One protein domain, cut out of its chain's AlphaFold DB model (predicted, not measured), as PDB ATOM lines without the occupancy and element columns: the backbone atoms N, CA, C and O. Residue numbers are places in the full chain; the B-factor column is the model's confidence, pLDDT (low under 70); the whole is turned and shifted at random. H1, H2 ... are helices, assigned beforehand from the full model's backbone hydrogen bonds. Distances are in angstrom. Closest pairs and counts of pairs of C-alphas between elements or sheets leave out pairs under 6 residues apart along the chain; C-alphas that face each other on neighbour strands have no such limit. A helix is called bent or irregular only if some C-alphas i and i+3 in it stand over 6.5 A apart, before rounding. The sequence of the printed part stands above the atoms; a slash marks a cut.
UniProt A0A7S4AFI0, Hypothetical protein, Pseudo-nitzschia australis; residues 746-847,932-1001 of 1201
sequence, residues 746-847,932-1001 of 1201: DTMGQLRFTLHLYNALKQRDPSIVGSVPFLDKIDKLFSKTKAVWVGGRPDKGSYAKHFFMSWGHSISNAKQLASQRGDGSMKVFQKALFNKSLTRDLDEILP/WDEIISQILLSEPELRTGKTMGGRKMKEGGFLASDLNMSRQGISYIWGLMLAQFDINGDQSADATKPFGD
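Overview. This is residues 746 to 847 and 932 to 1001 of the 1201 residues of the protein "Hypothetical protein" of Pseudo-nitzschia australis (UniProt A0A7S4AFI0). One long helix, H8, runs through the middle of the domain, and five other helices pack round it, mostly crossed. H1 and the helical hairpin of H3 and H4 pack on H8 toward its last residue, Phe 985, H5 packs on residues 972 to 976 of H8 and H6 packs on H8 near Gly 973, H2 sits beyond H1, and H7 lies near the start of H8 beside a long loop, residues 949 to 965. The printed part has 172 residues with eight named helices, H1 to H8 in chain order, and no named strand; its class is all helix. It is compact, with a radius of gyration of the C-alphas of 16.5 A, and spans 48 by 43 by 29 A.

Arrangement. Begin at H8, residues 966 to 985, the hub, which touches five helices. H1, residues 750 to 764, touches it at a shallow tilt of 13 degrees, the same way; the closest C-alphas, of Ala 760 and Phe 985, are 6.4 A apart. H3, residues 799 to 806, touches residues 979 to 985 of H8, closest at the C-alphas of Ala 800 and Ala 983, 4.9 A. H3 forms a hairpin with H4, residues 811 to 822, whose residues 818 to 821 touch H8; the closest C-alphas there, of Ala 818 and Ala 983, are 6.3 A apart. At Gly 973 you find two closest pairs: its C-alpha is 6.6 A from that of Leu 833 in H5, residues 826 to 833, and 6.2 A from that of Ile 936 in H6, residues 932 to 942. Both H5 and H6 touch H8 at a steep tilt, 61 and 51 degrees, opposite ways. H2, residues 773 to 781, only just touches H1, with 3 pairs of C-alphas within 8 A, closest at Leu 755 and Asp 779, 6.4 A; it is apart from H8. H7, residues 944 to 948, is close to H8 but not clearly touching, with the C-alphas of Arg 947 and Asp 966 7.2 A apart. Every O i to N i+4 pair is within hydrogen-bond range in H1, H2, H3, H5 and H6, against 6 of 8 in H4, 15 of 16 in H8 and 0 of 1 in H7, where 2 of 2 O i to N i+3 pairs are.

Along the chain. Find C-alpha 966 at (2.369, 12.130, -27.000); from there H8 runs 29.1 A to C-alpha 985 at (26.222, 1.545, -39.908). H1 starts at C-alpha 750, (8.823, 8.377, -42.321), and is 21.0 A long. H4 measures 19.6 A and is irregular, with C-alphas 819 and 822 7.7 A apart; H6 measures 15.3 A.

Size, cuts and confidence. The C-alphas of Ser 767 and Arg 955 are the two farthest apart, at 49.6 A. Residues 848 to 931 are not printed, and C-alphas 847 and 932 are 31.7 A apart across the cut. The links H2 to H3 and H7 to H8 are long. Mean pLDDT of the printed part is 83.0; it is under 70 at residues 821 to 824, 836 to 841, 946 to 965 and 989 to 998.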
ATOM      1  N   ASP A 746       5.924  12.633 -45.763       94.38
ATOM      2  CA  ASP A 746       6.919  12.791 -44.697       94.38
ATOM      3  C   ASP A 746       6.381  13.536 -43.461       94.38
ATOM      4  O   ASP A 746       7.129  14.138 -42.694       94.38
ATOM      5  N   THR A 747       5.064  13.484 -43.233       88.75
ATOM      6  CA  THR A 747       4.376  14.142 -42.095       88.75
ATOM      7  C   THR A 747       4.982  13.841 -40.724       88.75
ATOM      8  O   THR A 747       4.956  14.681 -39.819       88.75
ATOM      9  N   MET A 748       5.526  12.639 -40.562       89.19
ATOM     10  CA  MET A 748       6.160  12.159 -39.341       89.19
ATOM     11  C   MET A 748       7.656  11.874 -39.518       89.19
ATOM     12  O   MET A 748       8.278  11.366 -38.586       89.19
ATOM     13  N   GLY A 749       8.249  12.221 -40.665       91.94
ATOM     14  CA  GLY A 749       9.639  11.896 -40.987       91.94
ATOM     15  C   GLY A 749       9.858  10.501 -41.582       91.94
ATOM     16  O   GLY A 749      11.002  10.080 -41.759       91.94
ATOM     17  N   GLN A 750       8.781   9.764 -41.867       95.00
ATOM     18  CA  GLN A 750       8.823   8.377 -42.321       95.00
ATOM     19  C   GLN A 750       9.556   8.168 -43.650       95.00
ATOM     20  O   GLN A 750      10.181   7.120 -43.833       95.00
ATOM     21  N   LEU A 751       9.537   9.153 -44.552       97.25
ATOM     22  CA  LEU A 751      10.290   9.093 -45.800       97.25
ATOM     23  C   LEU A 751      11.783   9.210 -45.511       97.25
ATOM     24  O   LEU A 751      12.559   8.355 -45.940       97.25
ATOM     25  N   ARG A 752      12.182  10.211 -44.715       96.88
ATOM     26  CA  ARG A 752      13.584  10.403 -44.309       96.88
ATOM     27  C   ARG A 752      14.115   9.191 -43.542       96.88
ATOM     28  O   ARG A 752      15.192   8.694 -43.863       96.88
ATOM     29  N   PHE A 753      13.353   8.670 -42.578       97.00
ATOM     30  CA  PHE A 753      13.710   7.460 -41.828       97.00
ATOM     31  C   PHE A 753      13.997   6.281 -42.754       97.00
ATOM     32  O   PHE A 753      15.053   5.645 -42.653       97.00
ATOM     33  N   THR A 754      13.064   6.007 -43.664       97.81
ATOM     34  CA  THR A 754      13.128   4.829 -44.526       97.81
ATOM     35  C   THR A 754      14.245   4.947 -45.554       97.81
ATOM     36  O   THR A 754      15.014   4.004 -45.708       97.81
ATOM     37  N   LEU A 755      14.391   6.098 -46.218       98.06
ATOM     38  CA  LEU A 755      15.399   6.273 -47.266       98.06
ATOM     39  C   LEU A 755      16.829   6.298 -46.721       98.06
ATOM     40  O   LEU A 755      17.705   5.647 -47.293       98.06
ATOM     41  N   HIS A 756      17.082   6.964 -45.588       98.19
ATOM     42  CA  HIS A 756      18.413   6.928 -44.963       98.19
ATOM     43  C   HIS A 756      18.787   5.514 -44.507       98.19
ATOM     44  O   HIS A 756      19.922   5.084 -44.723       98.19
ATOM     45  N   LEU A 757      17.830   4.762 -43.947       97.56
ATOM     46  CA  LEU A 757      18.037   3.354 -43.601       97.56
ATOM     47  C   LEU A 757      18.289   2.500 -44.848       97.56
ATOM     48  O   LEU A 757      19.220   1.697 -44.860       97.56
ATOM     49  N   TYR A 758      17.493   2.682 -45.902       97.88
ATOM     50  CA  TYR A 758      17.643   1.937 -47.147       97.88
ATOM     51  C   TYR A 758      19.011   2.177 -47.786       97.88
ATOM     52  O   TYR A 758      19.685   1.222 -48.165       97.88
ATOM     53  N   ASN A 759      19.479   3.427 -47.821       97.75
ATOM     54  CA  ASN A 759      20.814   3.764 -48.309       97.75
ATOM     55  C   ASN A 759      21.926   3.076 -47.496       97.75
ATOM     56  O   ASN A 759      22.850   2.509 -48.081       97.75
ATOM     57  N   ALA A 760      21.822   3.074 -46.164       96.88
ATOM     58  CA  ALA A 760      22.795   2.409 -45.297       96.88
ATOM     59  C   ALA A 760      22.788   0.878 -45.479       96.88
ATOM     60  O   ALA A 760      23.848   0.249 -45.549       96.88
ATOM     61  N   LEU A 761      21.601   0.274 -45.614       96.12
ATOM     62  CA  LEU A 761      21.445  -1.151 -45.908       96.12
ATOM     63  C   LEU A 761      22.011  -1.506 -47.284       96.12
ATOM     64  O   LEU A 761      22.742  -2.481 -47.382       96.12
ATOM     65  N   LYS A 762      21.746  -0.697 -48.313       95.88
ATOM     66  CA  LYS A 762      22.242  -0.882 -49.684       95.88
ATOM     67  C   LYS A 762      23.767  -0.899 -49.765       95.88
ATOM     68  O   LYS A 762      24.329  -1.722 -50.480       95.88
ATOM     69  N   GLN A 763      24.442  -0.028 -49.017       95.12
ATOM     70  CA  GLN A 763      25.908  -0.008 -48.964       95.12
ATOM     71  C   GLN A 763      26.491  -1.175 -48.151       95.12
ATOM     72  O   GLN A 763      27.602  -1.622 -48.429       95.12
ATOM     73  N   ARG A 764      25.763  -1.673 -47.143       92.88
ATOM     74  CA  ARG A 764      26.189  -2.819 -46.324       92.88
ATOM     75  C   ARG A 764      25.948  -4.160 -47.019       92.88
ATOM     76  O   ARG A 764      26.792  -5.046 -46.937       92.88
ATOM     77  N   ASP A 765      24.788  -4.309 -47.641       92.31
ATOM     78  CA  ASP A 765      24.306  -5.513 -48.308       92.31
ATOM     79  C   ASP A 765      23.716  -5.133 -49.678       92.31
ATOM     80  O   ASP A 765      22.514  -4.871 -49.786       92.31
ATOM     81  N   PRO A 766      24.538  -5.130 -50.743       92.00
ATOM     82  CA  PRO A 766      24.076  -4.818 -52.092       92.00
ATOM     83  C   PRO A 766      22.967  -5.748 -52.602       92.00
ATOM     84  O   PRO A 766      22.230  -5.350 -53.498       92.00
ATOM     85  N   SER A 767      22.797  -6.947 -52.020       89.94
ATOM     86  CA  SER A 767      21.716  -7.871 -52.402       89.94
ATOM     87  C   SER A 767      20.323  -7.337 -52.070       89.94
ATOM     88  O   SER A 767      19.329  -7.884 -52.545       89.94
ATOM     89  N   ILE A 768      20.224  -6.285 -51.246       90.19
ATOM     90  CA  ILE A 768      18.941  -5.637 -50.983       90.19
ATOM     91  C   ILE A 768      18.407  -4.906 -52.224       90.19
ATOM     92  O   ILE A 768      17.190  -4.837 -52.400       90.19
ATOM     93  N   VAL A 769      19.296  -4.426 -53.101       85.88
ATOM     94  CA  VAL A 769      18.936  -3.754 -54.359       85.88
ATOM     95  C   VAL A 769      18.285  -4.762 -55.295       85.88
ATOM     96  O   VAL A 769      18.797  -5.864 -55.477       85.88
ATOM     97  N   GLY A 770      17.136  -4.413 -55.867       84.38
ATOM     98  CA  GLY A 770      16.332  -5.313 -56.693       84.38
ATOM     99  C   GLY A 770      15.489  -6.309 -55.891       84.38
ATOM    100  O   GLY A 770      14.454  -6.751 -56.379       84.38
ATOM    101  N   SER A 771      15.853  -6.620 -54.639       87.81
ATOM    102  CA  SER A 771      15.012  -7.452 -53.759       87.81
ATOM    103  C   SER A 771      13.805  -6.697 -53.196       87.81
ATOM    104  O   SER A 771      12.840  -7.316 -52.749       87.81
ATOM    105  N   VAL A 772      13.849  -5.358 -53.227       92.00
ATOM    106  CA  VAL A 772      12.778  -4.486 -52.741       92.00
ATOM    107  C   VAL A 772      12.419  -3.418 -53.788       92.00
ATOM    108  O   VAL A 772      12.730  -2.238 -53.596       92.00
ATOM    109  N   PRO A 773      11.719  -3.789 -54.883       91.06
ATOM    110  CA  PRO A 773      11.427  -2.873 -55.993       91.06
ATOM    111  C   PRO A 773      10.709  -1.586 -55.568       91.06
ATOM    112  O   PRO A 773      10.965  -0.518 -56.118       91.06
ATOM    113  N   PHE A 774       9.845  -1.667 -54.550       95.19
ATOM    114  CA  PHE A 774       9.174  -0.501 -53.973       95.19
ATOM    115  C   PHE A 774      10.174   0.564 -53.496       95.19
ATOM    116  O   PHE A 774      10.052   1.729 -53.862       95.19
ATOM    117  N   LEU A 775      11.179   0.175 -52.702       96.19
ATOM    118  CA  LEU A 775      12.161   1.119 -52.164       96.19
ATOM    119  C   LEU A 775      13.121   1.622 -53.236       96.19
ATOM    120  O   LEU A 775      13.511   2.781 -53.171       96.19
ATOM    121  N   ASP A 776      13.451   0.800 -54.235       94.44
ATOM    122  CA  ASP A 776      14.246   1.249 -55.381       94.44
ATOM    123  C   ASP A 776      13.545   2.382 -56.147       94.44
ATOM    124  O   ASP A 776      14.182   3.389 -56.465       94.44
ATOM    125  N   LYS A 777      12.226   2.271 -56.371       93.62
ATOM    126  CA  LYS A 777      11.432   3.332 -57.013       93.62
ATOM    127  C   LYS A 777      11.383   4.611 -56.171       93.62
ATOM    128  O   LYS A 777      11.658   5.689 -56.692       93.62
ATOM    129  N   ILE A 778      11.099   4.506 -54.868       96.62
ATOM    130  CA  ILE A 778      11.051   5.680 -53.971       96.62
ATOM    131  C   ILE A 778      12.432   6.339 -53.826       96.62
ATOM    132  O   ILE A 778      12.536   7.563 -53.819       96.62
ATOM    133  N   ASP A 779      13.504   5.551 -53.740       96.44
ATOM    134  CA  ASP A 779      14.874   6.063 -53.669       96.44
ATOM    135  C   ASP A 779      15.276   6.812 -54.946       96.44
ATOM    136  O   ASP A 779      15.904   7.870 -54.860       96.44
ATOM    137  N   LYS A 780      14.879   6.303 -56.122       94.94
ATOM    138  CA  LYS A 780      15.090   6.978 -57.411       94.94
ATOM    139  C   LYS A 780      14.337   8.311 -57.464       94.94
ATOM    140  O   LYS A 780      14.969   9.329 -57.749       94.94
ATOM    141  N   LEU A 781      13.046   8.303 -57.125       95.12
ATOM    142  CA  LEU A 781      12.174   9.486 -57.086       95.12
ATOM    143  C   LEU A 781      12.778  10.614 -56.237       95.12
ATOM    144  O   LEU A 781      12.957  11.734 -56.702       95.12
ATOM    145  N   PHE A 782      13.185  10.309 -55.003       96.62
ATOM    146  CA  PHE A 782      13.699  11.323 -54.077       96.62
ATOM    147  C   PHE A 782      15.218  11.520 -54.147       96.62
ATOM    148  O   PHE A 782      15.787  12.202 -53.295       96.62
ATOM    149  N   SER A 783      15.906  10.952 -55.140       95.50
ATOM    150  CA  SER A 783      17.377  10.967 -55.233       95.50
ATOM    151  C   SER A 783      17.981  12.377 -55.290       95.50
ATOM    152  O   SER A 783      19.070  12.602 -54.762       95.50
ATOM    153  N   LYS A 784      17.264  13.340 -55.883       94.12
ATOM    154  CA  LYS A 784      17.687  14.747 -56.021       94.12
ATOM    155  C   LYS A 784      17.073  15.676 -54.962       94.12
ATOM    156  O   LYS A 784      17.407  16.860 -54.902       94.12
ATOM    157  N   THR A 785      16.197  15.164 -54.098       95.94
ATOM    158  CA  THR A 785      15.435  15.988 -53.156       95.94
ATOM    159  C   THR A 785      16.297  16.425 -51.975       95.94
ATOM    160  O   THR A 785      16.579  15.656 -51.052       95.94
ATOM    161  N   LYS A 786      16.674  17.709 -51.961       94.06
ATOM    162  CA  LYS A 786      17.551  18.302 -50.932       94.06
ATOM    163  C   LYS A 786      17.027  18.130 -49.506       94.06
ATOM    164  O   LYS A 786      17.825  17.961 -48.595       94.06
ATOM    165  N   ALA A 787      15.709  18.147 -49.312       92.25
ATOM    166  CA  ALA A 787      15.085  17.965 -48.001       92.25
ATOM    167  C   ALA A 787      15.311  16.558 -47.405       92.25
ATOM    168  O   ALA A 787      15.282  16.407 -46.182       92.25
ATOM    169  N   VAL A 788      15.554  15.546 -48.247       96.19
ATOM    170  CA  VAL A 788      15.911  14.179 -47.834       96.19
ATOM    171  C   VAL A 788      17.432  14.048 -47.720       96.19
ATOM    172  O   VAL A 788      17.939  13.590 -46.695       96.19
ATOM    173  N   TRP A 789      18.166  14.510 -48.735       96.81
ATOM    174  CA  TRP A 789      19.621  14.364 -48.856       96.81
ATOM    175  C   TRP A 789      20.357  15.692 -48.621       96.81
ATOM    176  O   TRP A 789      21.032  16.224 -49.507       96.81
ATOM    177  N   VAL A 790      20.218  16.264 -47.420       94.00
ATOM    178  CA  VAL A 790      20.865  17.542 -47.074       94.00
ATOM    179  C   VAL A 790      22.385  17.374 -47.082       94.00
ATOM    180  O   VAL A 790      22.936  16.676 -46.235       94.00
ATOM    181  N   GLY A 791      23.067  18.058 -48.004       91.56
ATOM    182  CA  GLY A 791      24.517  17.925 -48.201       91.56
ATOM    183  C   GLY A 791      24.929  16.783 -49.136       91.56
ATOM    184  O   GLY A 791      26.117  16.503 -49.237       91.56
ATOM    185  N   GLY A 792      23.971  16.162 -49.831       95.06
ATOM    186  CA  GLY A 792      24.198  15.016 -50.705       95.06
ATOM    187  C   GLY A 792      23.825  13.687 -50.047       95.06
ATOM    188  O   GLY A 792      23.405  13.626 -48.888       95.06
ATOM    189  N   ARG A 793      23.937  12.610 -50.826       96.44
ATOM    190  CA  ARG A 793      23.655  11.249 -50.364       96.44
ATOM    191  C   ARG A 793      24.793  10.784 -49.444       96.44
ATOM    192  O   ARG A 793      25.948  10.920 -49.835       96.44
ATOM    193  N   PRO A 794      24.508  10.269 -48.235       96.62
ATOM    194  CA  PRO A 794      25.567   9.928 -47.297       96.62
ATOM    195  C   PRO A 794      26.358   8.697 -47.736       96.62
ATOM    196  O   PRO A 794      25.778   7.655 -48.059       96.62
ATOM    197  N   ASP A 795      27.678   8.808 -47.634       95.81
ATOM    198  CA  ASP A 795      28.607   7.684 -47.696       95.81
ATOM    199  C   ASP A 795      28.775   7.034 -46.319       95.81
ATOM    200  O   ASP A 795      28.526   7.656 -45.271       95.81
ATOM    201  N   LYS A 796      29.269   5.793 -46.322       94.06
ATOM    202  CA  LYS A 796      29.664   5.067 -45.113       94.06
ATOM    203  C   LYS A 796      30.529   5.934 -44.192       94.06
ATOM    204  O   LYS A 796      31.569   6.449 -44.593       94.06
ATOM    205  N   GLY A 797      30.114   6.059 -42.931       93.19
ATOM    206  CA  GLY A 797      30.792   6.884 -41.926       93.19
ATOM    207  C   GLY A 797      30.079   8.206 -41.634       93.19
ATOM    208  O   GLY A 797      30.442   8.895 -40.677       93.19
ATOM    209  N   SER A 798      29.063   8.562 -42.426       96.12
ATOM    210  CA  SER A 798      28.342   9.828 -42.320       96.12
ATOM    211  C   SER A 798      26.811   9.714 -42.306       96.12
ATOM    212  O   SER A 798      26.147  10.755 -42.378       96.12
ATOM    213  N   TYR A 799      26.235   8.512 -42.183       96.62
ATOM    214  CA  TYR A 799      24.781   8.306 -42.263       96.62
ATOM    215  C   TYR A 799      24.031   9.085 -41.184       96.62
ATOM    216  O   TYR A 799      23.144   9.879 -41.497       96.62
ATOM    217  N   ALA A 800      24.429   8.935 -39.916       95.88
ATOM    218  CA  ALA A 800      23.757   9.607 -38.803       95.88
ATOM    219  C   ALA A 800      23.832  11.136 -38.918       95.88
ATOM    220  O   ALA A 800      22.860  11.838 -38.646       95.88
ATOM    221  N   LYS A 801      24.984  11.659 -39.360       96.12
ATOM    222  CA  LYS A 801      25.189  13.098 -39.558       96.12
ATOM    223  C   LYS A 801      24.212  13.645 -40.602       96.12
ATOM    224  O   LYS A 801      23.528  14.624 -40.321       96.12
ATOM    225  N   HIS A 802      24.142  13.035 -41.786       96.81
ATOM    226  CA  HIS A 802      23.257  13.513 -42.854       96.81
ATOM    227  C   HIS A 802      21.783  13.331 -42.494       96.81
ATOM    228  O   HIS A 802      20.977  14.213 -42.785       96.81
ATOM    229  N   PHE A 803      21.437  12.256 -41.784       96.69
ATOM    230  CA  PHE A 803      20.094  12.075 -41.247       96.69
ATOM    231  C   PHE A 803      19.702  13.231 -40.308       96.69
ATOM    232  O   PHE A 803      18.692  13.892 -40.545       96.69
ATOM    233  N   PHE A 804      20.529  13.568 -39.310       94.81
ATOM    234  CA  PHE A 804      20.247  14.700 -38.418       94.81
ATOM    235  C   PHE A 804      20.217  16.048 -39.160       94.81
ATOM    236  O   PHE A 804      19.422  16.918 -38.807       94.81
ATOM    237  N   MET A 805      21.032  16.227 -40.205       94.44
ATOM    238  CA  MET A 805      20.939  17.406 -41.075       94.44
ATOM    239  C   MET A 805      19.595  17.464 -41.815       94.44
ATOM    240  O   MET A 805      18.965  18.519 -41.828       94.44
ATOM    241  N   SER A 806      19.114  16.340 -42.360       94.12
ATOM    242  CA  SER A 806      17.780  16.238 -42.980       94.12
ATOM    243  C   SER A 806      16.638  16.479 -41.991       94.12
ATOM    244  O   SER A 806      15.575  16.961 -42.368       94.12
ATOM    245  N   TRP A 807      16.891  16.225 -40.705       91.12
ATOM    246  CA  TRP A 807      15.993  16.536 -39.596       91.12
ATOM    247  C   TRP A 807      16.051  18.012 -39.150       91.12
ATOM    248  O   TRP A 807      15.455  18.396 -38.146       91.12
ATOM    249  N   GLY A 808      16.790  18.857 -39.878       90.25
ATOM    250  CA  GLY A 808      16.874  20.299 -39.652       90.25
ATOM    251  C   GLY A 808      17.960  20.744 -38.665       90.25
ATOM    252  O   GLY A 808      18.041  21.940 -38.346       90.25
ATOM    253  N   HIS A 809      18.817  19.839 -38.178       89.94
ATOM    254  CA  HIS A 809      19.957  20.224 -37.343       89.94
ATOM    255  C   HIS A 809      21.054  20.906 -38.169       89.94
ATOM    256  O   HIS A 809      21.334  20.537 -39.309       89.94
ATOM    257  N   SER A 810      21.731  21.890 -37.567       91.19
ATOM    258  CA  SER A 810      22.929  22.481 -38.166       91.19
ATOM    259  C   SER A 810      24.022  21.426 -38.345       91.19
ATOM    260  O   SER A 810      24.074  20.438 -37.613       91.19
ATOM    261  N   ILE A 811      24.951  21.659 -39.275       94.06
ATOM    262  CA  ILE A 811      26.066  20.737 -39.547       94.06
ATOM    263  C   ILE A 811      26.868  20.432 -38.269       94.06
ATOM    264  O   ILE A 811      27.245  19.282 -38.038       94.06
ATOM    265  N   SER A 812      27.112  21.442 -37.426       93.69
ATOM    266  CA  SER A 812      27.827  21.289 -36.153       93.69
ATOM    267  C   SER A 812      27.056  20.422 -35.157       93.69
ATOM    268  O   SER A 812      27.631  19.488 -34.601       93.69
ATOM    269  N   ASN A 813      25.754  20.670 -34.985       90.44
ATOM    270  CA  ASN A 813      24.908  19.906 -34.068       90.44
ATOM    271  C   ASN A 813      24.701  18.474 -34.565       90.44
ATOM    272  O   ASN A 813      24.811  17.536 -33.786       90.44
ATOM    273  N   ALA A 814      24.469  18.287 -35.864       93.00
ATOM    274  CA  ALA A 814      24.341  16.973 -36.479       93.00
ATOM    275  C   ALA A 814      25.627  16.148 -36.321       93.00
ATOM    276  O   ALA A 814      25.567  14.971 -35.972       93.00
ATOM    277  N   LYS A 815      26.802  16.773 -36.500       94.31
ATOM    278  CA  LYS A 815      28.102  16.135 -36.234       94.31
ATOM    279  C   LYS A 815      28.257  15.780 -34.755       94.31
ATOM    280  O   LYS A 815      28.708  14.681 -34.446       94.31
ATOM    281  N   GLN A 816      27.873  16.682 -33.851       91.19
ATOM    282  CA  GLN A 816      27.920  16.436 -32.411       91.19
ATOM    283  C   GLN A 816      27.025  15.251 -32.026       91.19
ATOM    284  O   GLN A 816      27.510  14.328 -31.377       91.19
ATOM    285  N   LEU A 817      25.768  15.230 -32.471       89.38
ATOM    286  CA  LEU A 817      24.820  14.141 -32.217       89.38
ATOM    287  C   LEU A 817      25.316  12.813 -32.803       89.38
ATOM    288  O   LEU A 817      25.343  11.807 -32.103       89.38
ATOM    289  N   ALA A 818      25.820  12.822 -34.041       91.62
ATOM    290  CA  ALA A 818      26.409  11.640 -34.673       91.62
ATOM    291  C   ALA A 818      27.676  11.126 -33.958       91.62
ATOM    292  O   ALA A 818      28.022   9.955 -34.110       91.62
ATOM    293  N   SER A 819      28.370  11.980 -33.191       88.44
ATOM    294  CA  SER A 819      29.578  11.640 -32.422       88.44
ATOM    295  C   SER A 819      29.312  11.161 -30.993       88.44
ATOM    296  O   SER A 819      30.194  10.554 -30.392       88.44
ATOM    297  N   GLN A 820      28.100  11.346 -30.453       82.56
ATOM    298  CA  GLN A 820      27.713  10.905 -29.098       82.56
ATOM    299  C   GLN A 820      27.590   9.365 -28.960       82.56
ATOM    300  O   GLN A 820      27.003   8.865 -28.006       82.56
ATOM    301  N   ARG A 821      28.212   8.610 -29.880       68.31
ATOM    302  CA  ARG A 821      28.219   7.142 -30.020       68.31
ATOM    303  C   ARG A 821      28.666   6.364 -28.779       68.31
ATOM    304  O   ARG A 821      28.352   5.186 -28.684       68.31
ATOM    305  N   GLY A 822      29.457   6.972 -27.896       55.91
ATOM    306  CA  GLY A 822      30.370   6.222 -27.027       55.91
ATOM    307  C   GLY A 822      29.788   5.602 -25.756       55.91
ATOM    308  O   GLY A 822      30.340   4.615 -25.290       55.91
ATOM    309  N   ASP A 823      28.713   6.144 -25.181       62.66
ATOM    310  CA  ASP A 823      28.307   5.724 -23.826       62.66
ATOM    311  C   ASP A 823      27.177   4.685 -23.825       62.66
ATOM    312  O   ASP A 823      26.934   4.041 -22.810       62.66
ATOM    313  N   GLY A 824      26.430   4.547 -24.934       63.22
ATOM    314  CA  GLY A 824      25.242   3.680 -25.034       63.22
ATOM    315  C   GLY A 824      24.180   3.922 -23.948       63.22
ATOM    316  O   GLY A 824      23.183   3.204 -23.884       63.22
ATOM    317  N   SER A 825      24.391   4.909 -23.072       71.62
ATOM    318  CA  SER A 825      23.623   5.060 -21.859       71.62
ATOM    319  C   SER A 825      22.339   5.795 -22.189       71.62
ATOM    320  O   SER A 825      22.321   6.861 -22.812       71.62
ATOM    321  N   MET A 826      21.239   5.219 -21.719       74.19
ATOM    322  CA  MET A 826      19.900   5.794 -21.800       74.19
ATOM    323  C   MET A 826      19.859   7.248 -21.290       74.19
ATOM    324  O   MET A 826      19.039   8.044 -21.737       74.19
ATOM    325  N   LYS A 827      20.800   7.629 -20.412       79.25
ATOM    326  CA  LYS A 827      20.961   8.992 -19.890       79.25
ATOM    327  C   LYS A 827      21.400  10.002 -20.953       79.25
ATOM    328  O   LYS A 827      20.942  11.142 -20.919       79.25
ATOM    329  N   VAL A 828      22.271   9.620 -21.893       75.88
ATOM    330  CA  VAL A 828      22.682  10.504 -23.002       75.88
ATOM    331  C   VAL A 828      21.506  10.732 -23.947       75.88
ATOM    332  O   VAL A 828      21.236  11.873 -24.317       75.88
ATOM    333  N   PHE A 829      20.763   9.667 -24.258       76.94
ATOM    334  CA  PHE A 829      19.539   9.738 -25.057       76.94
ATOM    335  C   PHE A 829      18.481  10.636 -24.406       76.94
ATOM    336  O   PHE A 829      17.990  11.567 -25.042       76.94
ATOM    337  N   GLN A 830      18.208  10.427 -23.115       79.06
ATOM    338  CA  GLN A 830      17.353  11.292 -22.305       79.06
ATOM    339  C   GLN A 830      17.810  12.752 -22.408       79.06
ATOM    340  O   GLN A 830      17.044  13.611 -22.836       79.06
ATOM    341  N   LYS A 831      19.083  13.048 -22.119       82.62
ATOM    342  CA  LYS A 831      19.621  14.417 -22.173       82.62
ATOM    343  C   LYS A 831      19.478  15.068 -23.555       82.62
ATOM    344  O   LYS A 831      19.231  16.272 -23.622       82.62
ATOM    345  N   ALA A 832      19.632  14.301 -24.637       76.25
ATOM    346  CA  ALA A 832      19.422  14.785 -25.998       76.25
ATOM    347  C   ALA A 832      17.944  15.128 -26.253       76.25
ATOM    348  O   ALA A 832      17.659  16.230 -26.713       76.25
ATOM    349  N   LEU A 833      17.019  14.250 -25.854       73.88
ATOM    350  CA  LEU A 833      15.569  14.481 -25.896       73.88
ATOM    351  C   LEU A 833      15.138  15.740 -25.121       73.88
ATOM    352  O   LEU A 833      14.253  16.467 -25.565       73.88
ATOM    353  N   PHE A 834      15.780  16.036 -23.984       73.31
ATOM    354  CA  PHE A 834      15.449  17.194 -23.137       73.31
ATOM    355  C   PHE A 834      16.002  18.533 -23.627       73.31
ATOM    356  O   PHE A 834      15.647  19.590 -23.087       73.31
ATOM    357  N   ASN A 835      16.881  18.539 -24.626       74.69
ATOM    358  CA  ASN A 835      17.465  19.780 -25.096       74.69
ATOM    359  C   ASN A 835      16.467  20.534 -25.993       74.69
ATOM    360  O   ASN A 835      16.406  20.334 -27.202       74.69
ATOM    361  N   LYS A 836      15.710  21.455 -25.376       63.09
ATOM    362  CA  LYS A 836      14.671  22.307 -26.000       63.09
ATOM    363  C   LYS A 836      15.118  23.068 -27.254       63.09
ATOM    364  O   LYS A 836      14.262  23.521 -28.002       63.09
ATOM    365  N   SER A 837      16.425  23.212 -27.493       59.91
ATOM    366  CA  SER A 837      16.960  23.819 -28.722       59.91
ATOM    367  C   SER A 837      16.830  22.929 -29.969       59.91
ATOM    368  O   SER A 837      17.142  23.377 -31.069       59.91
ATOM    369  N   LEU A 838      16.388  21.675 -29.810       59.31
ATOM    370  CA  LEU A 838      16.402  20.665 -30.868       59.31
ATOM    371  C   LEU A 838      15.036  20.393 -31.519       59.31
ATOM    372  O   LEU A 838      14.985  19.678 -32.517       59.31
ATOM    373  N   THR A 839      13.938  20.979 -31.025       60.62
ATOM    374  CA  THR A 839      12.620  20.838 -31.665       60.62
ATOM    375  C   THR A 839      12.485  21.843 -32.809       60.62
ATOM    376  O   THR A 839      12.077  22.986 -32.589       60.62
ATOM    377  N   ARG A 840      12.862  21.442 -34.026       64.94
ATOM    378  CA  ARG A 840      12.680  22.241 -35.244       64.94
ATOM    379  C   ARG A 840      11.565  21.643 -36.101       64.94
ATOM    380  O   ARG A 840      11.423  20.423 -36.165       64.94
ATOM    381  N   ASP A 841      10.788  22.508 -36.745       68.31
ATOM    382  CA  ASP A 841       9.863  22.081 -37.791       68.31
ATOM    383  C   ASP A 841      10.671  21.514 -38.961       68.31
ATOM    384  O   ASP A 841      11.677  22.095 -39.378       68.31
ATOM    385  N   LEU A 842      10.267  20.337 -39.436       78.38
ATOM    386  CA  LEU A 842      10.894  19.713 -40.591       78.38
ATOM    387  C   LEU A 842      10.650  20.583 -41.818       78.38
ATOM    388  O   LEU A 842       9.524  21.034 -42.029       78.38
ATOM    389  N   ASP A 843      11.688  20.776 -42.632       82.56
ATOM    390  CA  ASP A 843      11.522  21.452 -43.912       82.56
ATOM    391  C   ASP A 843      10.528  20.644 -44.758       82.56
ATOM    392  O   ASP A 843      10.667  19.419 -44.899       82.56
ATOM    393  N   GLU A 844       9.508  21.329 -45.271       86.75
ATOM    394  CA  GLU A 844       8.477  20.739 -46.115       86.75
ATOM    395  C   GLU A 844       9.087  20.257 -47.436       86.75
ATOM    396  O   GLU A 844       9.924  20.930 -48.046       86.75
ATOM    397  N   ILE A 845       8.674  19.072 -47.878       93.25
ATOM    398  CA  ILE A 845       9.058  18.548 -49.184       93.25
ATOM    399  C   ILE A 845       8.040  19.075 -50.186       93.25
ATOM    400  O   ILE A 845       6.948  18.532 -50.299       93.25
ATOM    401  N   LEU A 846       8.389  20.153 -50.884       94.12
ATOM    402  CA  LEU A 846       7.526  20.723 -51.921       94.12
ATOM    403  C   LEU A 846       7.473  19.818 -53.170       94.12
ATOM    404  O   LEU A 846       8.496  19.194 -53.479       94.12
ATOM    405  N   PRO A 847       6.334  19.753 -53.889       95.56
ATOM    406  CA  PRO A 847       6.174  18.991 -55.135       95.56
ATOM    407  C   PRO A 847       7.280  19.242 -56.164       95.56
ATOM    408  O   PRO A 847       7.893  18.309 -56.681       95.56
ATOM    409  N   TRP A 932      11.478  -0.115 -29.486       92.75
ATOM    410  CA  TRP A 932      11.693   1.329 -29.354       92.75
ATOM    411  C   TRP A 932      10.456   2.065 -28.825       92.75
ATOM    412  O   TRP A 932      10.596   2.993 -28.031       92.75
ATOM    413  N   ASP A 933       9.252   1.619 -29.188       91.25
ATOM    414  CA  ASP A 933       8.003   2.212 -28.689       91.25
ATOM    415  C   ASP A 933       7.881   2.093 -27.163       91.25
ATOM    416  O   ASP A 933       7.428   3.024 -26.497       91.25
ATOM    417  N   GLU A 934       8.327   0.969 -26.597       92.44
ATOM    418  CA  GLU A 934       8.318   0.723 -25.152       92.44
ATOM    419  C   GLU A 934       9.342   1.617 -24.443       92.44
ATOM    420  O   GLU A 934       9.026   2.261 -23.445       92.44
ATOM    421  N   ILE A 935      10.546   1.737 -25.015       89.94
ATOM    422  CA  ILE A 935      11.615   2.629 -24.535       89.94
ATOM    423  C   ILE A 935      11.112   4.078 -24.463       89.94
ATOM    424  O   ILE A 935      11.287   4.764 -23.453       89.94
ATOM    425  N   ILE A 936      10.458   4.546 -25.525       89.31
ATOM    426  CA  ILE A 936       9.915   5.904 -25.610       89.31
ATOM    427  C   ILE A 936       8.756   6.089 -24.634       89.31
ATOM    428  O   ILE A 936       8.713   7.091 -23.923       89.31
ATOM    429  N   SER A 937       7.846   5.119 -24.555       90.19
ATOM    430  CA  SER A 937       6.699   5.166 -23.644       90.19
ATOM    431  C   SER A 937       7.151   5.239 -22.185       90.19
ATOM    432  O   SER A 937       6.643   6.065 -21.428       90.19
ATOM    433  N   GLN A 938       8.163   4.455 -21.803       90.38
ATOM    434  CA  GLN A 938       8.762   4.503 -20.467       90.38
ATOM    435  C   GLN A 938       9.379   5.871 -20.166       90.38
ATOM    436  O   GLN A 938       9.175   6.391 -19.070       90.38
ATOM    437  N   ILE A 939      10.056   6.498 -21.136       85.44
ATOM    438  CA  ILE A 939      10.583   7.860 -20.964       85.44
ATOM    439  C   ILE A 939       9.449   8.860 -20.746       85.44
ATOM    440  O   ILE A 939       9.495   9.628 -19.786       85.44
ATOM    441  N   LEU A 940       8.417   8.831 -21.593       84.50
ATOM    442  CA  LEU A 940       7.280   9.750 -21.490       84.50
ATOM    443  C   LEU A 940       6.501   9.580 -20.179       84.50
ATOM    444  O   LEU A 940       5.938  10.555 -19.684       84.50
ATOM    445  N   LEU A 941       6.469   8.365 -19.623       87.56
ATOM    446  CA  LEU A 941       5.881   8.079 -18.313       87.56
ATOM    447  C   LEU A 941       6.767   8.555 -17.161       87.56
ATOM    448  O   LEU A 941       6.248   9.084 -16.180       87.56
ATOM    449  N   SER A 942       8.086   8.383 -17.271       85.81
ATOM    450  CA  SER A 942       9.024   8.829 -16.237       85.81
ATOM    451  C   SER A 942       9.117  10.353 -16.127       85.81
ATOM    452  O   SER A 942       9.464  10.861 -15.068       85.81
ATOM    453  N   GLU A 943       8.796  11.078 -17.204       82.19
ATOM    454  CA  GLU A 943       9.104  12.506 -17.350       82.19
ATOM    455  C   GLU A 943       7.872  13.296 -17.840       82.19
ATOM    456  O   GLU A 943       7.856  13.847 -18.947       82.19
ATOM    457  N   PRO A 944       6.798  13.375 -17.025       78.00
ATOM    458  CA  PRO A 944       5.524  13.983 -17.418       78.00
ATOM    459  C   PRO A 944       5.629  15.481 -17.741       78.00
ATOM    460  O   PRO A 944       4.774  16.020 -18.447       78.00
ATOM    461  N   GLU A 945       6.686  16.163 -17.284       73.94
ATOM    462  CA  GLU A 945       6.945  17.574 -17.595       73.94
ATOM    463  C   GLU A 945       7.060  17.838 -19.103       73.94
ATOM    464  O   GLU A 945       6.672  18.916 -19.571       73.94
ATOM    465  N   LEU A 946       7.493  16.835 -19.881       67.94
ATOM    466  CA  LEU A 946       7.561  16.887 -21.343       67.94
ATOM    467  C   LEU A 946       6.208  17.208 -21.991       67.94
ATOM    468  O   LEU A 946       6.160  17.907 -23.002       67.94
ATOM    469  N   ARG A 947       5.099  16.783 -21.370       67.94
ATOM    470  CA  ARG A 947       3.729  17.014 -21.866       67.94
ATOM    471  C   ARG A 947       3.246  18.454 -21.667       67.94
ATOM    472  O   ARG A 947       2.270  18.873 -22.277       67.94
ATOM    473  N   THR A 948       3.922  19.231 -20.817       61.47
ATOM    474  CA  THR A 948       3.505  20.594 -20.420       61.47
ATOM    475  C   THR A 948       4.458  21.694 -20.907       61.47
ATOM    476  O   THR A 948       4.385  22.843 -20.455       61.47
ATOM    477  N   GLY A 949       5.364  21.338 -21.826       57.56
ATOM    478  CA  GLY A 949       6.491  22.152 -22.271       57.56
ATOM    479  C   GLY A 949       6.139  23.517 -22.878       57.56
ATOM    480  O   GLY A 949       4.996  23.849 -23.185       57.56
ATOM    481  N   LYS A 950       7.173  24.346 -23.053       54.94
ATOM    482  CA  LYS A 950       7.119  25.626 -23.776       54.94
ATOM    483  C   LYS A 950       7.675  25.416 -25.194       54.94
ATOM    484  O   LYS A 950       8.654  24.693 -25.337       54.94
ATOM    485  N   THR A 951       7.083  26.035 -26.216       52.41
ATOM    486  CA  THR A 951       7.611  26.093 -27.592       52.41
ATOM    487  C   THR A 951       8.984  26.779 -27.630       52.41
ATOM    488  O   THR A 951       9.377  27.431 -26.661       52.41
ATOM    489  N   MET A 952       9.692  26.703 -28.767       36.91
ATOM    490  CA  MET A 952      10.981  27.388 -29.002       36.91
ATOM    491  C   MET A 952      10.947  28.895 -28.669       36.91
ATOM    492  O   MET A 952      11.937  29.450 -28.208       36.91
ATOM    493  N   GLY A 953       9.788  29.551 -28.821       47.22
ATOM    494  CA  GLY A 953       9.567  30.953 -28.434       47.22
ATOM    495  C   GLY A 953       9.193  31.173 -26.961       47.22
ATOM    496  O   GLY A 953       8.676  32.231 -26.610       47.22
ATOM    497  N   GLY A 954       9.346  30.163 -26.099       49.19
ATOM    498  CA  GLY A 954       9.033  30.230 -24.670       49.19
ATOM    499  C   GLY A 954       7.537  30.225 -24.321       49.19
ATOM    500  O   GLY A 954       7.194  30.290 -23.137       49.19
ATOM    501  N   ARG A 955       6.629  30.120 -25.302       54.12
ATOM    502  CA  ARG A 955       5.179  30.060 -25.044       54.12
ATOM    503  C   ARG A 955       4.803  28.670 -24.567       54.12
ATOM    504  O   ARG A 955       5.189  27.695 -25.194       54.12
ATOM    505  N   LYS A 956       4.029  28.563 -23.486       57.91
ATOM    506  CA  LYS A 956       3.489  27.271 -23.036       57.91
ATOM    507  C   LYS A 956       2.739  26.629 -24.208       57.91
ATOM    508  O   LYS A 956       1.924  27.304 -24.841       57.91
ATOM    509  N   MET A 957       3.070  25.387 -24.549       58.78
ATOM    510  CA  MET A 957       2.355  24.675 -25.600       58.78
ATOM    511  C   MET A 957       0.882  24.606 -25.200       58.78
ATOM    512  O   MET A 957       0.555  24.401 -24.029       58.78
ATOM    513  N   LYS A 958      -0.009  24.866 -26.158       63.03
ATOM    514  CA  LYS A 958      -1.445  24.840 -25.894       63.03
ATOM    515  C   LYS A 958      -1.818  23.413 -25.505       63.03
ATOM    516  O   LYS A 958      -1.527  22.485 -26.256       63.03
ATOM    517  N   GLU A 959      -2.432  23.255 -24.341       56.41
ATOM    518  CA  GLU A 959      -2.929  21.965 -23.868       56.41
ATOM    519  C   GLU A 959      -3.882  21.386 -24.931       56.41
ATOM    520  O   GLU A 959      -4.777  22.085 -25.415       56.41
ATOM    521  N   GLY A 960      -3.604  20.163 -25.392       57.47
ATOM    522  CA  GLY A 960      -4.312  19.526 -26.513       57.47
ATOM    523  C   GLY A 960      -3.836  19.898 -27.930       57.47
ATOM    524  O   GLY A 960      -4.426  19.435 -28.901       57.47
ATOM    525  N   GLY A 961      -2.790  20.714 -28.095       60.06
ATOM    526  CA  GLY A 961      -2.168  20.982 -29.400       60.06
ATOM    527  C   GLY A 961      -1.199  19.875 -29.839       60.06
ATOM    528  O   GLY A 961      -0.551  19.256 -29.000       60.06
ATOM    529  N   PHE A 962      -1.037  19.660 -31.153       62.56
ATOM    530  CA  PHE A 962      -0.157  18.611 -31.709       62.56
ATOM    531  C   PHE A 962       1.284  18.674 -31.174       62.56
ATOM    532  O   PHE A 962       1.870  17.640 -30.866       62.56
ATOM    533  N   LEU A 963       1.832  19.879 -30.979       59.69
ATOM    534  CA  LEU A 963       3.184  20.070 -30.440       59.69
ATOM    535  C   LEU A 963       3.366  19.493 -29.023       59.69
ATOM    536  O   LEU A 963       4.463  19.044 -28.710       59.69
ATOM    537  N   ALA A 964       2.301  19.459 -28.212       56.81
ATOM    538  CA  ALA A 964       2.272  18.863 -26.871       56.81
ATOM    539  C   ALA A 964       1.682  17.441 -26.851       56.81
ATOM    540  O   ALA A 964       1.396  16.908 -25.782       56.81
ATOM    541  N   SER A 965       1.442  16.835 -28.019       69.12
ATOM    542  CA  SER A 965       0.879  15.489 -28.094       69.12
ATOM    543  C   SER A 965       1.944  14.421 -27.836       69.12
ATOM    544  O   SER A 965       3.082  14.541 -28.297       69.12
ATOM    545  N   ASP A 966       1.542  13.334 -27.171       77.50
ATOM    546  CA  ASP A 966       2.369  12.130 -27.000       77.50
ATOM    547  C   ASP A 966       2.880  11.603 -28.353       77.50
ATOM    548  O   ASP A 966       3.996  11.100 -28.442       77.50
ATOM    549  N   LEU A 967       2.107  11.799 -29.427       78.81
ATOM    550  CA  LEU A 967       2.478  11.427 -30.791       78.81
ATOM    551  C   LEU A 967       3.702  12.211 -31.300       78.81
ATOM    552  O   LEU A 967       4.626  11.616 -31.853       78.81
ATOM    553  N   ASN A 968       3.741  13.531 -31.098       80.12
ATOM    554  CA  ASN A 968       4.879  14.361 -31.504       80.12
ATOM    555  C   ASN A 968       6.127  14.075 -30.655       80.12
ATOM    556  O   ASN A 968       7.233  13.976 -31.185       80.12
ATOM    557  N   MET A 969       5.953  13.897 -29.345       80.94
ATOM    558  CA  MET A 969       7.059  13.538 -28.454       80.94
ATOM    559  C   MET A 969       7.625  12.154 -28.784       80.94
ATOM    560  O   MET A 969       8.843  11.987 -28.850       80.94
ATOM    561  N   SER A 970       6.747  11.186 -29.064       85.06
ATOM    562  CA  SER A 970       7.145   9.855 -29.512       85.06
ATOM    563  C   SER A 970       7.948   9.932 -30.808       85.06
ATOM    564  O   SER A 970       9.069   9.436 -30.866       85.06
ATOM    565  N   ARG A 971       7.465  10.686 -31.803       84.62
ATOM    566  CA  ARG A 971       8.192  10.938 -33.056       84.62
ATOM    567  C   ARG A 971       9.595  11.501 -32.830       84.62
ATOM    568  O   ARG A 971      10.542  11.041 -33.464       84.62
ATOM    569  N   GLN A 972       9.744  12.503 -31.965       85.06
ATOM    570  CA  GLN A 972      11.059  13.073 -31.664       85.06
ATOM    571  C   GLN A 972      11.976  12.015 -31.045       85.06
ATOM    572  O   GLN A 972      13.099  11.843 -31.516       85.06
ATOM    573  N   GLY A 973      11.477  11.243 -30.076       88.56
ATOM    574  CA  GLY A 973      12.195  10.107 -29.499       88.56
ATOM    575  C   GLY A 973      12.640   9.095 -30.554       88.56
ATOM    576  O   GLY A 973      13.828   8.773 -30.616       88.56
ATOM    577  N   ILE A 974      11.727   8.673 -31.435       90.19
ATOM    578  CA  ILE A 974      12.020   7.758 -32.548       90.19
ATOM    579  C   ILE A 974      13.128   8.338 -33.422       90.19
ATOM    580  O   ILE A 974      14.068   7.624 -33.751       90.19
ATOM    581  N   SER A 975      13.075   9.631 -33.757       90.94
ATOM    582  CA  SER A 975      14.079  10.241 -34.633       90.94
ATOM    583  C   SER A 975      15.494  10.199 -34.055       90.94
ATOM    584  O   SER A 975      16.451   9.917 -34.778       90.94
ATOM    585  N   TYR A 976      15.636  10.384 -32.740       90.06
ATOM    586  CA  TYR A 976      16.922  10.227 -32.067       90.06
ATOM    587  C   TYR A 976      17.393   8.776 -32.066       90.06
ATOM    588  O   TYR A 976      18.561   8.532 -32.369       90.06
ATOM    589  N   ILE A 977      16.506   7.819 -31.763       91.38
ATOM    590  CA  ILE A 977      16.849   6.389 -31.811       91.38
ATOM    591  C   ILE A 977      17.302   6.012 -33.224       91.38
ATOM    592  O   ILE A 977      18.310   5.330 -33.384       91.38
ATOM    593  N   TRP A 978      16.627   6.533 -34.249       93.31
ATOM    594  CA  TRP A 978      16.978   6.318 -35.648       93.31
ATOM    595  C   TRP A 978      18.375   6.844 -35.980       93.31
ATOM    596  O   TRP A 978      19.176   6.137 -36.585       93.31
ATOM    597  N   GLY A 979      18.710   8.059 -35.541       92.69
ATOM    598  CA  GLY A 979      20.049   8.613 -35.735       92.69
ATOM    599  C   GLY A 979      21.142   7.804 -35.030       92.69
ATOM    600  O   GLY A 979      22.213   7.598 -35.599       92.69
ATOM    601  N   LEU A 980      20.868   7.283 -33.827       90.12
ATOM    602  CA  LEU A 980      21.787   6.389 -33.109       90.12
ATOM    603  C   LEU A 980      21.943   5.033 -33.810       90.12
ATOM    604  O   LEU A 980      23.057   4.524 -33.913       90.12
ATOM    605  N   MET A 981      20.853   4.473 -34.334       92.38
ATOM    606  CA  MET A 981      20.859   3.236 -35.116       92.38
ATOM    607  C   MET A 981      21.644   3.411 -36.427       92.38
ATOM    608  O   MET A 981      22.527   2.609 -36.724       92.38
ATOM    609  N   LEU A 982      21.450   4.514 -37.156       94.31
ATOM    610  CA  LEU A 982      22.248   4.839 -38.346       94.31
ATOM    611  C   LEU A 982      23.736   5.033 -38.023       94.31
ATOM    612  O   LEU A 982      24.593   4.675 -38.829       94.31
ATOM    613  N   ALA A 983      24.068   5.534 -36.829       91.69
ATOM    614  CA  ALA A 983      25.456   5.681 -36.396       91.69
ATOM    615  C   ALA A 983      26.173   4.329 -36.225       91.69
ATOM    616  O   ALA A 983      27.403   4.293 -36.245       91.69
ATOM    617  N   GLN A 984      25.435   3.219 -36.091       89.62
ATOM    618  CA  GLN A 984      26.010   1.872 -36.065       89.62
ATOM    619  C   GLN A 984      26.491   1.426 -37.452       89.62
ATOM    620  O   GLN A 984      27.528   0.775 -37.555       89.62
ATOM    621  N   PHE A 985      25.799   1.826 -38.526       91.19
ATOM    622  CA  PHE A 985      26.222   1.545 -39.908       91.19
ATOM    623  C   PHE A 985      27.510   2.278 -40.305       91.19
ATOM    624  O   PHE A 985      28.200   1.880 -41.242       91.19
ATOM    625  N   ASP A 986      27.848   3.343 -39.583       91.50
ATOM    626  CA  ASP A 986      29.072   4.108 -39.782       91.50
ATOM    627  C   ASP A 986      30.319   3.450 -39.149       91.50
ATOM    628  O   ASP A 986      31.424   3.972 -39.301       91.50
ATOM    629  N   ILE A 987      30.167   2.353 -38.394       86.88
ATOM    630  CA  ILE A 987      31.272   1.645 -37.727       86.88
ATOM    631  C   ILE A 987      31.835   0.564 -38.666       86.88
ATOM    632  O   ILE A 987      31.100  -0.132 -39.366       86.88
ATOM    633  N   ASN A 988      33.161   0.403 -38.692       77.94
ATOM    634  CA  ASN A 988      33.807  -0.675 -39.445       77.94
ATOM    635  C   ASN A 988      33.644  -2.028 -38.723       77.94
ATOM    636  O   ASN A 988      33.753  -2.101 -37.500       77.94
ATOM    637  N   GLY A 989      33.362  -3.083 -39.499       66.94
ATOM    638  CA  GLY A 989      32.678  -4.316 -39.074       66.94
ATOM    639  C   GLY A 989      33.305  -5.163 -37.961       66.94
ATOM    640  O   GLY A 989      32.615  -6.034 -37.444       66.94
ATOM    641  N   ASP A 990      34.536  -4.889 -37.529       63.69
ATOM    642  CA  ASP A 990      35.235  -5.738 -36.553       63.69
ATOM    643  C   ASP A 990      35.079  -5.284 -35.089       63.69
ATOM    644  O   ASP A 990      35.385  -6.044 -34.175       63.69
ATOM    645  N   GLN A 991      34.578  -4.068 -34.823       66.00
ATOM    646  CA  GLN A 991      34.515  -3.505 -33.457       66.00
ATOM    647  C   GLN A 991      33.098  -3.433 -32.847       66.00
ATOM    648  O   GLN A 991      32.936  -2.920 -31.742       66.00
ATOM    649  N   SER A 992      32.051  -3.916 -33.533       57.88
ATOM    650  CA  SER A 992      30.657  -3.526 -33.228       57.88
ATOM    651  C   SER A 992      29.762  -4.591 -32.561       57.88
ATOM    652  O   SER A 992      28.602  -4.293 -32.268       57.88
ATOM    653  N   ALA A 993      30.235  -5.816 -32.311       60.38
ATOM    654  CA  ALA A 993      29.342  -6.914 -31.911       60.38
ATOM    655  C   ALA A 993      28.695  -6.747 -30.515       60.38
ATOM    656  O   ALA A 993      27.551  -7.151 -30.335       60.38
ATOM    657  N   ASP A 994      29.372  -6.117 -29.544       63.59
ATOM    658  CA  ASP A 994      28.840  -5.982 -28.172       63.59
ATOM    659  C   ASP A 994      28.231  -4.607 -27.841       63.59
ATOM    660  O   ASP A 994      27.334  -4.523 -27.002       63.59
ATOM    661  N   ALA A 995      28.638  -3.534 -28.529       60.50
ATOM    662  CA  ALA A 995      28.136  -2.174 -28.285       60.50
ATOM    663  C   ALA A 995      26.750  -1.887 -28.914       60.50
ATOM    664  O   ALA A 995      26.173  -0.822 -28.703       60.50
ATOM    665  N   THR A 996      26.205  -2.823 -29.697       57.16
ATOM    666  CA  THR A 996      25.004  -2.632 -30.539       57.16
ATOM    667  C   THR A 996      23.684  -3.045 -29.880       57.16
ATOM    668  O   THR A 996      22.613  -2.707 -30.388       57.16
ATOM    669  N   LYS A 997      23.726  -3.709 -28.717       65.50
ATOM    670  CA  LYS A 997      22.551  -4.346 -28.089       65.50
ATOM    671  C   LYS A 997      21.334  -3.441 -27.808       65.50
ATOM    672  O   LYS A 997      20.228  -3.945 -27.993       65.50
ATOM    673  N   PRO A 998      21.445  -2.160 -27.394       68.69
ATOM    674  CA  PRO A 998      20.251  -1.404 -26.999       68.69
ATOM    675  C   PRO A 998      19.385  -0.907 -28.168       68.69
ATOM    676  O   PRO A 998      18.223  -0.586 -27.945       68.69
ATOM    677  N   PHE A 999      19.910  -0.849 -29.401       75.44
ATOM    678  CA  PHE A 999      19.210  -0.205 -30.527       75.44
ATOM    679  C   PHE A 999      18.893  -1.136 -31.706       75.44
ATOM    680  O   PHE A 999      18.320  -0.683 -32.692       75.44
ATOM    681  N   GLY A1000      19.172  -2.434 -31.577       79.19
ATOM    682  CA  GLY A1000      18.735  -3.465 -32.522       79.19
ATOM    683  C   GLY A1000      19.870  -4.119 -33.311       79.19
ATOM    684  O   GLY A1000      20.896  -3.515 -33.599       79.19
ATOM    685  N   ASP A1001      19.664  -5.387 -33.670       88.69
ATOM    686  CA  ASP A1001      20.556  -6.133 -34.559       88.69
ATOM    687  C   ASP A1001      20.355  -5.671 -36.012       88.69
ATOM    688  O   ASP A1001      19.248  -5.745 -36.555       88.69
TER     689      ASP A1001